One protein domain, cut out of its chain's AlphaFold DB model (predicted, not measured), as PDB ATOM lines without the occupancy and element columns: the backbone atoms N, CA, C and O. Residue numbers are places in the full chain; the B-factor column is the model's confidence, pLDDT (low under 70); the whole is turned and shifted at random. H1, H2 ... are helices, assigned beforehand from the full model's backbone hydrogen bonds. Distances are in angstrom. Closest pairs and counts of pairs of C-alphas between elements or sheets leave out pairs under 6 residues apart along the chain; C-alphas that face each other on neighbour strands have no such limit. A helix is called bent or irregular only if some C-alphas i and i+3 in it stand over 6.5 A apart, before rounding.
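What this domain is: This is residues 3 to 33 and 52 to 79 of the 92 residues of the protein "Sigma70_r2 domain-containing protein" of Actinomadura litoris (UniProt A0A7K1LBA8). A long bent helix, H1, makes the length of a loose rod, and a second long helix, H3, runs beside its second arm, H1b, the same way. Little H2 sits next to the first arm, H1a, and a tight link joins it to H3. The printed part has 59 residues with three named helices, in the order H1, H2, H3, and no named strand; the class is all helix. The whole is loose, with a radius of gyration of the C-alphas of 13.4 A, and the C-alphas span 42 by 20 by 20 A.

How they stand to each other: H1, residues 3 to 29, was assigned as one helix by its hydrogen bonds but is bent: C-alphas 18 and 21 are 7.4 A apart. Its arms, H1a with residues 3 to 18 and H1b with residues 21 to 29, stand at a steep tilt of 43 degrees. H2, residues 52 to 55, only just touches H1a, with 3 pairs of C-alphas within 8 A. H1a touches H2 with residues 8 to 12 alone, and the closest C-alphas of the two are those of Phe 12 and Trp 52, 7.5 A apart. H3, residues 61 to 79, touches H1b with its residues 66 to 73 alone; the closest C-alphas are those of Leu 23 and Tyr 66, 7.3 A apart. H1b and H3 run the same way at a shallow tilt of 34 degrees, only just short of steep. H2 and H3 are close but not clearly touching, with the C-alphas of Ile 55 and Pro 61 closest at 5.6 A. H1a and H3 are apart, and so are H1b and H2. In H1a, H1b and H3 every O i to N i+4 pair is within hydrogen-bond range; H2 is too short for such a pair, and its one O i to N i+3 pair is within range.

Where its parts are: H1a begins at C-alpha 3, at (2.898, 25.862, -44.890), and is 23.0 A long from first to last C-alpha. H1b, from Ser 21 to Asn 29, is 12.2 A long; residues 19 and 20 belong to neither arm. H2, four residues, begins with C-alpha 52 at (-12.221, 26.611, -39.814). H3 is 27.8 A long and ends with C-alpha 79 at (-30.723, 40.478, -24.118).

The domain as a whole: The two C-alphas farthest apart are those of Gly 3 and Arg 78, at 42.5 A. Residues 34 to 51 are not printed, and the C-alphas of residues 33 and 52 are 27.6 A apart across this cut. The link from H1 to H2 runs across the cut. The link from H2 to H3, with 5 residues, is tight. The mean pLDDT of the printed part is 91.2, and no printed residue is under 70.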
ATOM      1  N   GLY A   3       3.536  25.600 -43.593       71.44
ATOM      2  CA  GLY A   3       2.898  25.862 -44.890       71.44
ATOM      3  C   GLY A   3       1.385  25.644 -44.900       71.44
ATOM      4  O   GLY A   3       0.679  26.383 -45.581       71.44
ATOM      5  N   ASP A   4       0.887  24.679 -44.126       78.69
ATOM      6  CA  ASP A   4      -0.546  24.360 -44.078       78.69
ATOM      7  C   ASP A   4      -1.325  25.427 -43.293       78.69
ATOM      8  O   ASP A   4      -2.333  25.930 -43.786       78.69
ATOM      9  N   ASP A   5      -0.788  25.894 -42.159       84.31
ATOM     10  CA  ASP A   5      -1.373  26.997 -41.379       84.31
ATOM     11  C   ASP A   5      -1.505  28.296 -42.193       84.31
ATOM     12  O   ASP A   5      -2.483  29.038 -42.058       84.31
ATOM     13  N   GLN A   6      -0.516  28.578 -43.051       87.19
ATOM     14  CA  GLN A   6      -0.506  29.762 -43.908       87.19
ATOM     15  C   GLN A   6      -1.575  29.661 -45.001       87.19
ATOM     16  O   GLN A   6      -2.329  30.612 -45.205       87.19
ATOM     17  N   LYS A   7      -1.700  28.497 -45.652       88.94
ATOM     18  CA  LYS A   7      -2.775  28.252 -46.624       88.94
ATOM     19  C   LYS A   7      -4.152  28.380 -45.989       88.94
ATOM     20  O   LYS A   7      -5.033  29.008 -46.559       88.94
ATOM     21  N   GLU A   8      -4.334  27.846 -44.787       89.50
ATOM     22  CA  GLU A   8      -5.607  27.955 -44.075       89.50
ATOM     23  C   GLU A   8      -5.957  29.394 -43.700       89.50
ATOM     24  O   GLU A   8      -7.134  29.761 -43.701       89.50
ATOM     25  N   ALA A   9      -4.957  30.209 -43.363       90.38
ATOM     26  CA  ALA A   9      -5.151  31.630 -43.115       90.38
ATOM     27  C   ALA A   9      -5.549  32.381 -44.397       90.38
ATOM     28  O   ALA A   9      -6.463  33.202 -44.349       90.38
ATOM     29  N   GLU A  10      -4.921  32.073 -45.533       94.00
ATOM     30  CA  GLU A  10      -5.257  32.652 -46.841       94.00
ATOM     31  C   GLU A  10      -6.660  32.250 -47.309       94.00
ATOM     32  O   GLU A  10      -7.453  33.109 -47.695       94.00
ATOM     33  N   GLU A  11      -7.013  30.966 -47.208       93.62
ATOM     34  CA  GLU A  11      -8.358  30.467 -47.515       93.62
ATOM     35  C   GLU A  11      -9.420  31.173 -46.662       93.62
ATOM     36  O   GLU A  11     -10.455  31.607 -47.176       93.62
ATOM     37  N   PHE A  12      -9.151  31.333 -45.363       93.94
ATOM     38  CA  PHE A  12     -10.050  32.047 -44.467       93.94
ATOM     39  C   PHE A  12     -10.152  33.539 -44.811       93.94
ATOM     40  O   PHE A  12     -11.251  34.088 -44.771       93.94
ATOM     41  N   ALA A  13      -9.049  34.200 -45.171       94.81
ATOM     42  CA  ALA A  13      -9.055  35.607 -45.569       94.81
ATOM     43  C   ALA A  13      -9.916  35.833 -46.823       94.81
ATOM     44  O   ALA A  13     -10.780  36.708 -46.830       94.81
ATOM     45  N   VAL A  14      -9.776  34.972 -47.836       95.31
ATOM     46  CA  VAL A  14     -10.621  35.007 -49.042       95.31
ATOM     47  C   VAL A  14     -12.093  34.780 -48.690       95.31
ATOM     48  O   VAL A  14     -12.980  35.452 -49.223       95.31
ATOM     49  N   PHE A  15     -12.379  33.843 -47.786       94.12
ATOM     50  CA  PHE A  15     -13.738  33.598 -47.313       94.12
ATOM     51  C   PHE A  15     -14.316  34.809 -46.561       94.12
ATOM     52  O   PHE A  15     -15.479  35.163 -46.776       94.12
ATOM     53  N   PHE A  16     -13.511  35.463 -45.722       93.38
ATOM     54  CA  PHE A  16     -13.876  36.674 -44.990       93.38
ATOM     55  C   PHE A  16     -14.230  37.818 -45.941       93.38
ATOM     56  O   PHE A  16     -15.344  38.339 -45.876       93.38
ATOM     57  N   GLU A  17     -13.332  38.163 -46.864       94.50
ATOM     58  CA  GLU A  17     -13.516  39.277 -47.803       94.50
ATOM     59  C   GLU A  17     -14.777  39.113 -48.656       94.50
ATOM     60  O   GLU A  17     -15.521  40.071 -48.873       94.50
ATOM     61  N   ARG A  18     -15.070  37.880 -49.087       95.25
ATOM     62  CA  ARG A  18     -16.259  37.572 -49.893       95.25
ATOM     63  C   ARG A  18     -17.569  37.713 -49.124       95.25
ATOM     64  O   ARG A  18     -18.577  38.090 -49.714       95.25
ATOM     65  N   ASN A  19     -17.580  37.378 -47.834       94.94
ATOM     66  CA  ASN A  19     -18.823  37.227 -47.074       94.94
ATOM     67  C   ASN A  19     -19.111  38.379 -46.105       94.94
ATOM     68  O   ASN A  19     -20.265  38.560 -45.726       94.94
ATOM     69  N   MET A  20     -18.105  39.160 -45.705       94.12
ATOM     70  CA  MET A  20     -18.240  40.189 -44.669       94.12
ATOM     71  C   MET A  20     -19.327  41.218 -44.997       94.12
ATOM     72  O   MET A  20     -20.252  41.408 -44.205       94.12
ATOM     73  N   SER A  21     -19.272  41.816 -46.190       94.19
ATOM     74  CA  SER A  21     -20.229  42.854 -46.597       94.19
ATOM     75  C   SER A  21     -21.660  42.309 -46.709       94.19
ATOM     76  O   SER A  21     -22.608  42.916 -46.205       94.19
ATOM     77  N   ALA A  22     -21.819  41.113 -47.286       95.50
ATOM     78  CA  ALA A  22     -23.119  40.459 -47.421       95.50
ATOM     79  C   ALA A  22     -23.719  40.083 -46.057       95.50
ATOM     80  O   ALA A  22     -24.906  40.314 -45.820       95.50
ATOM     81  N   LEU A  23     -22.902  39.560 -45.137       95.31
ATOM     82  CA  LEU A  23     -23.343  39.199 -43.793       95.31
ATOM     83  C   LEU A  23     -23.758  40.435 -42.985       95.31
ATOM     84  O   LEU A  23     -24.810  40.419 -42.341       95.31
ATOM     85  N   ARG A  24     -22.976  41.518 -43.058       96.31
ATOM     86  CA  ARG A  24     -23.316  42.801 -42.429       96.31
ATOM     87  C   ARG A  24     -24.649  43.331 -42.958       96.31
ATOM     88  O   ARG A  24     -25.543  43.641 -42.175       96.31
ATOM     89  N   GLY A  25     -24.812  43.377 -44.283       95.69
ATOM     90  CA  GLY A  25     -26.052  43.822 -44.924       95.69
ATOM     91  C   GLY A  25     -27.263  42.973 -44.532       95.69
ATOM     92  O   GLY A  25     -28.324  43.515 -44.229       95.69
ATOM     93  N   TYR A  26     -27.095  41.651 -44.452       95.69
ATOM     94  CA  TYR A  26     -28.128  40.736 -43.964       95.69
ATOM     95  C   TYR A  26     -28.570  41.070 -42.533       95.69
ATOM     96  O   TYR A  26     -29.769  41.120 -42.263       95.69
ATOM     97  N   LEU A  27     -27.631  41.335 -41.622       94.81
ATOM     98  CA  LEU A  27     -27.936  41.646 -40.222       94.81
ATOM     99  C   LEU A  27     -28.648  42.991 -40.057       94.81
ATOM    100  O   LEU A  27     -29.581  43.084 -39.254       94.81
ATOM    101  N   ILE A  28     -28.246  43.998 -40.835       95.12
ATOM    102  CA  ILE A  28     -28.909  45.308 -40.876       95.12
ATOM    103  C   ILE A  28     -30.332  45.159 -41.426       95.12
ATOM    104  O   ILE A  28     -31.285  45.616 -40.800       95.12
ATOM    105  N   ASN A  29     -30.506  44.440 -42.540       95.00
ATOM    106  CA  ASN A  29     -31.828  44.176 -43.117       95.00
ATOM    107  C   ASN A  29     -32.719  43.340 -42.179       95.00
ATOM    108  O   ASN A  29     -33.935  43.504 -42.148       95.00
ATOM    109  N   ALA A  30     -32.120  42.476 -41.358       90.62
ATOM    110  CA  ALA A  30     -32.818  41.751 -40.303       90.62
ATOM    111  C   ALA A  30     -33.204  42.639 -39.101       90.62
ATOM    112  O   ALA A  30     -33.767  42.127 -38.133       90.62
ATOM    113  N   GLY A  31     -32.928  43.946 -39.130       88.69
ATOM    114  CA  GLY A  31     -33.322  44.906 -38.099       88.69
ATOM    115  C   GLY A  31     -32.319  45.061 -36.957       88.69
ATOM    116  O   GLY A  31     -32.696  45.524 -35.882       88.69
ATOM    117  N   SER A  32     -31.063  44.651 -37.149       88.88
ATOM    118  CA  SER A  32     -29.986  44.989 -36.209       88.88
ATOM    119  C   SER A  32     -29.540  46.430 -36.454       88.88
ATOM    120  O   SER A  32     -29.421  46.846 -37.605       88.88
ATOM    121  N   GLY A  33     -29.252  47.184 -35.390       91.31
ATOM    122  CA  GLY A  33     -28.534  48.453 -35.534       91.31
ATOM    123  C   GLY A  33     -27.132  48.219 -36.106       91.31
ATOM    124  O   GLY A  33     -26.585  47.129 -35.948       91.31
ATOM    125  N   TRP A  52     -12.472  26.506 -38.373       93.00
ATOM    126  CA  TRP A  52     -12.221  26.611 -39.814       93.00
ATOM    127  C   TRP A  52     -11.849  25.276 -40.457       93.00
ATOM    128  O   TRP A  52     -12.351  24.949 -41.526       93.00
ATOM    129  N   GLN A  53     -11.061  24.458 -39.758       90.88
ATOM    130  CA  GLN A  53     -10.672  23.119 -40.208       90.88
ATOM    131  C   GLN A  53     -11.858  22.210 -40.535       90.88
ATOM    132  O   GLN A  53     -11.804  21.422 -41.472       90.88
ATOM    133  N   THR A  54     -12.935  22.317 -39.760       91.56
ATOM    134  CA  THR A  54     -14.161  21.543 -39.969       91.56
ATOM    135  C   THR A  54     -15.096  22.231 -40.955       91.56
ATOM    136  O   THR A  54     -15.819  21.567 -41.682       91.56
ATOM    137  N   ILE A  55     -15.105  23.563 -40.983       92.38
ATOM    138  CA  ILE A  55     -16.030  24.341 -41.813       92.38
ATOM    139  C   ILE A  55     -15.599  24.341 -43.280       92.38
ATOM    140  O   ILE A  55     -16.452  24.234 -44.157       92.38
ATOM    141  N   ARG A  56     -14.291  24.410 -43.556       90.31
ATOM    142  CA  ARG A  56     -13.740  24.436 -44.920       90.31
ATOM    143  C   ARG A  56     -13.974  23.142 -45.706       90.31
ATOM    144  O   ARG A  56     -13.879  23.158 -46.926       90.31
ATOM    145  N   SER A  57     -14.265  22.036 -45.020       91.44
ATOM    146  CA  SER A  57     -14.599  20.747 -45.637       91.44
ATOM    147  C   SER A  57     -16.102  20.542 -45.856       91.44
ATOM    148  O   SER A  57     -16.497  19.510 -46.396       91.44
ATOM    149  N   LEU A  58     -16.948  21.493 -45.445       91.31
ATOM    150  CA  LEU A  58     -18.383  21.450 -45.718       91.31
ATOM    151  C   LEU A  58     -18.669  21.842 -47.168       91.31
ATOM    152  O   LEU A  58     -18.008  22.715 -47.722       91.31
ATOM    153  N   ASP A  59     -19.749  21.298 -47.733       90.12
ATOM    154  CA  ASP A  59     -20.206  21.664 -49.082       90.12
ATOM    155  C   ASP A  59     -20.578  23.152 -49.208       90.12
ATOM    156  O   ASP A  59     -20.503  23.730 -50.290       90.12
ATOM    157  N   LYS A  60     -21.042  23.766 -48.108       91.19
ATOM    158  CA  LYS A  60     -21.491  25.171 -48.048       91.19
ATOM    159  C   LYS A  60     -21.038  25.855 -46.752       91.19
ATOM    160  O   LYS A  60     -21.838  25.976 -45.814       91.19
ATOM    161  N   PRO A  61     -19.780  26.310 -46.671       91.25
ATOM    162  CA  PRO A  61     -19.249  27.020 -45.508       91.25
ATOM    163  C   PRO A  61     -20.049  28.285 -45.151       91.25
ATOM    164  O   PRO A  61     -20.228  28.603 -43.974       91.25
ATOM    165  N   GLU A  62     -20.618  28.976 -46.143       92.06
ATOM    166  CA  GLU A  62     -21.440  30.176 -45.942       92.06
ATOM    167  C   GLU A  62     -22.704  29.869 -45.132       92.06
ATOM    168  O   GLU A  62     -23.125  30.666 -44.297       92.06
ATOM    169  N   ALA A  63     -23.302  28.687 -45.307       93.19
ATOM    170  CA  ALA A  63     -24.495  28.304 -44.552       93.19
ATOM    171  C   ALA A  63     -24.212  28.224 -43.042       93.19
ATOM    172  O   ALA A  63     -25.069  28.569 -42.222       93.19
ATOM    173  N   TYR A  64     -22.996  27.813 -42.663       91.31
ATOM    174  CA  TYR A  64     -22.561  27.831 -41.270       91.31
ATOM    175  C   TYR A  64     -22.459  29.267 -40.738       91.31
ATOM    176  O   TYR A  64     -22.950  29.547 -39.643       91.31
ATOM    177  N   LEU A  65     -21.906  30.181 -41.540       92.75
ATOM    178  CA  LEU A  65     -21.787  31.603 -41.211       92.75
ATOM    179  C   LEU A  65     -23.155  32.218 -40.877       92.75
ATOM    180  O   LEU A  65     -23.349  32.753 -39.784       92.75
ATOM    181  N   TYR A  66     -24.145  32.054 -41.762       93.94
ATOM    182  CA  TYR A  66     -25.499  32.576 -41.538       93.94
ATOM    183  C   TYR A  66     -26.194  31.920 -40.339       93.94
ATOM    184  O   TYR A  66     -26.936  32.585 -39.609       93.94
ATOM    185  N   LYS A  67     -25.936  30.631 -40.079       94.44
ATOM    186  CA  LYS A  67     -26.458  29.925 -38.898       94.44
ATOM    187  C   LYS A  67     -25.907  30.508 -37.596       94.44
ATOM    188  O   LYS A  67     -26.666  30.671 -36.638       94.44
ATOM    189  N   VAL A  68     -24.608  30.807 -37.540       93.94
ATOM    190  CA  VAL A  68     -23.974  31.431 -36.368       93.94
ATOM    191  C   VAL A  68     -24.471  32.864 -36.189       93.94
ATOM    192  O   VAL A  68     -24.965  33.187 -35.110       93.94
ATOM    193  N   ALA A  69     -24.467  33.675 -37.248       93.38
ATOM    194  CA  ALA A  69     -24.951  35.054 -37.201       93.38
ATOM    195  C   ALA A  69     -26.402  35.147 -36.713       93.38
ATOM    196  O   ALA A  69     -26.730  35.948 -35.840       93.38
ATOM    197  N   THR A  70     -27.268  34.259 -37.203       93.12
ATOM    198  CA  THR A  70     -28.671  34.184 -36.776       93.12
ATOM    199  C   THR A  70     -28.794  33.829 -35.290       93.12
ATOM    200  O   THR A  70     -29.612  34.403 -34.571       93.12
ATOM    201  N   ARG A  71     -27.955  32.916 -34.781       92.25
ATOM    202  CA  ARG A  71     -27.913  32.589 -33.346       92.25
ATOM    203  C   ARG A  71     -27.465  33.774 -32.494       92.25
ATOM    204  O   ARG A  71     -28.069  34.001 -31.443       92.25
ATOM    205  N   CYS A  72     -26.452  34.516 -32.935       90.44
ATOM    206  CA  CYS A  72     -25.993  35.734 -32.268       90.44
ATOM    207  C   CYS A  72     -27.088  36.809 -32.267       90.44
ATOM    208  O   CYS A  72     -27.419  37.333 -31.207       90.44
ATOM    209  N   LEU A  73     -27.766  37.022 -33.398       90.94
ATOM    210  CA  LEU A  73     -28.907  37.932 -33.499       90.94
ATOM    211  C   LEU A  73     -30.029  37.577 -32.508       90.94
ATOM    212  O   LEU A  73     -30.512  38.436 -31.773       90.94
ATOM    213  N   TYR A  74     -30.434  36.306 -32.424       90.56
ATOM    214  CA  TYR A  74     -31.440  35.885 -31.441       90.56
ATOM    215  C   TYR A  74     -30.957  36.000 -29.992       90.56
ATOM    216  O   TYR A  74     -31.760  36.220 -29.083       90.56
ATOM    217  N   LYS A  75     -29.660  35.815 -29.734       88.12
ATOM    218  CA  LYS A  75     -29.071  36.026 -28.407       88.12
ATOM    219  C   LYS A  75     -29.150  37.501 -28.010       88.12
ATOM    220  O   LYS A  75     -29.609  37.771 -26.903       88.12
ATOM    221  N   GLU A  76     -28.804  38.415 -28.910       85.44
ATOM    222  CA  GLU A  76     -28.884  39.856 -28.655       85.44
ATOM    223  C   GLU A  76     -30.323  40.332 -28.492       85.44
ATOM    224  O   GLU A  76     -30.645  40.969 -27.495       85.44
ATOM    225  N   ARG A  77     -31.251  39.890 -29.347       85.81
ATOM    226  CA  ARG A  77     -32.683  40.187 -29.165       85.81
ATOM    227  C   ARG A  77     -33.200  39.752 -27.793       85.81
ATOM    228  O   ARG A  77     -33.939  40.486 -27.148       85.81
ATOM    229  N   ARG A  78     -32.787  38.575 -27.311       83.62
ATOM    230  CA  ARG A  78     -33.148  38.102 -25.963       83.62
ATOM    231  C   ARG A  78     -32.516  38.930 -24.843       83.62
ATOM    232  O   ARG A  78     -33.094  38.981 -23.762       83.62
ATOM    233  N   ARG A  79     -31.352  39.546 -25.068       78.25
ATOM    234  CA  ARG A  79     -30.723  40.478 -24.118       78.25
ATOM    235  C   ARG A  79     -31.453  41.817 -24.104       78.25
ATOM    236  O   ARG A  79     -31.785  42.285 -23.024       78.25
TER     237      ARG A  79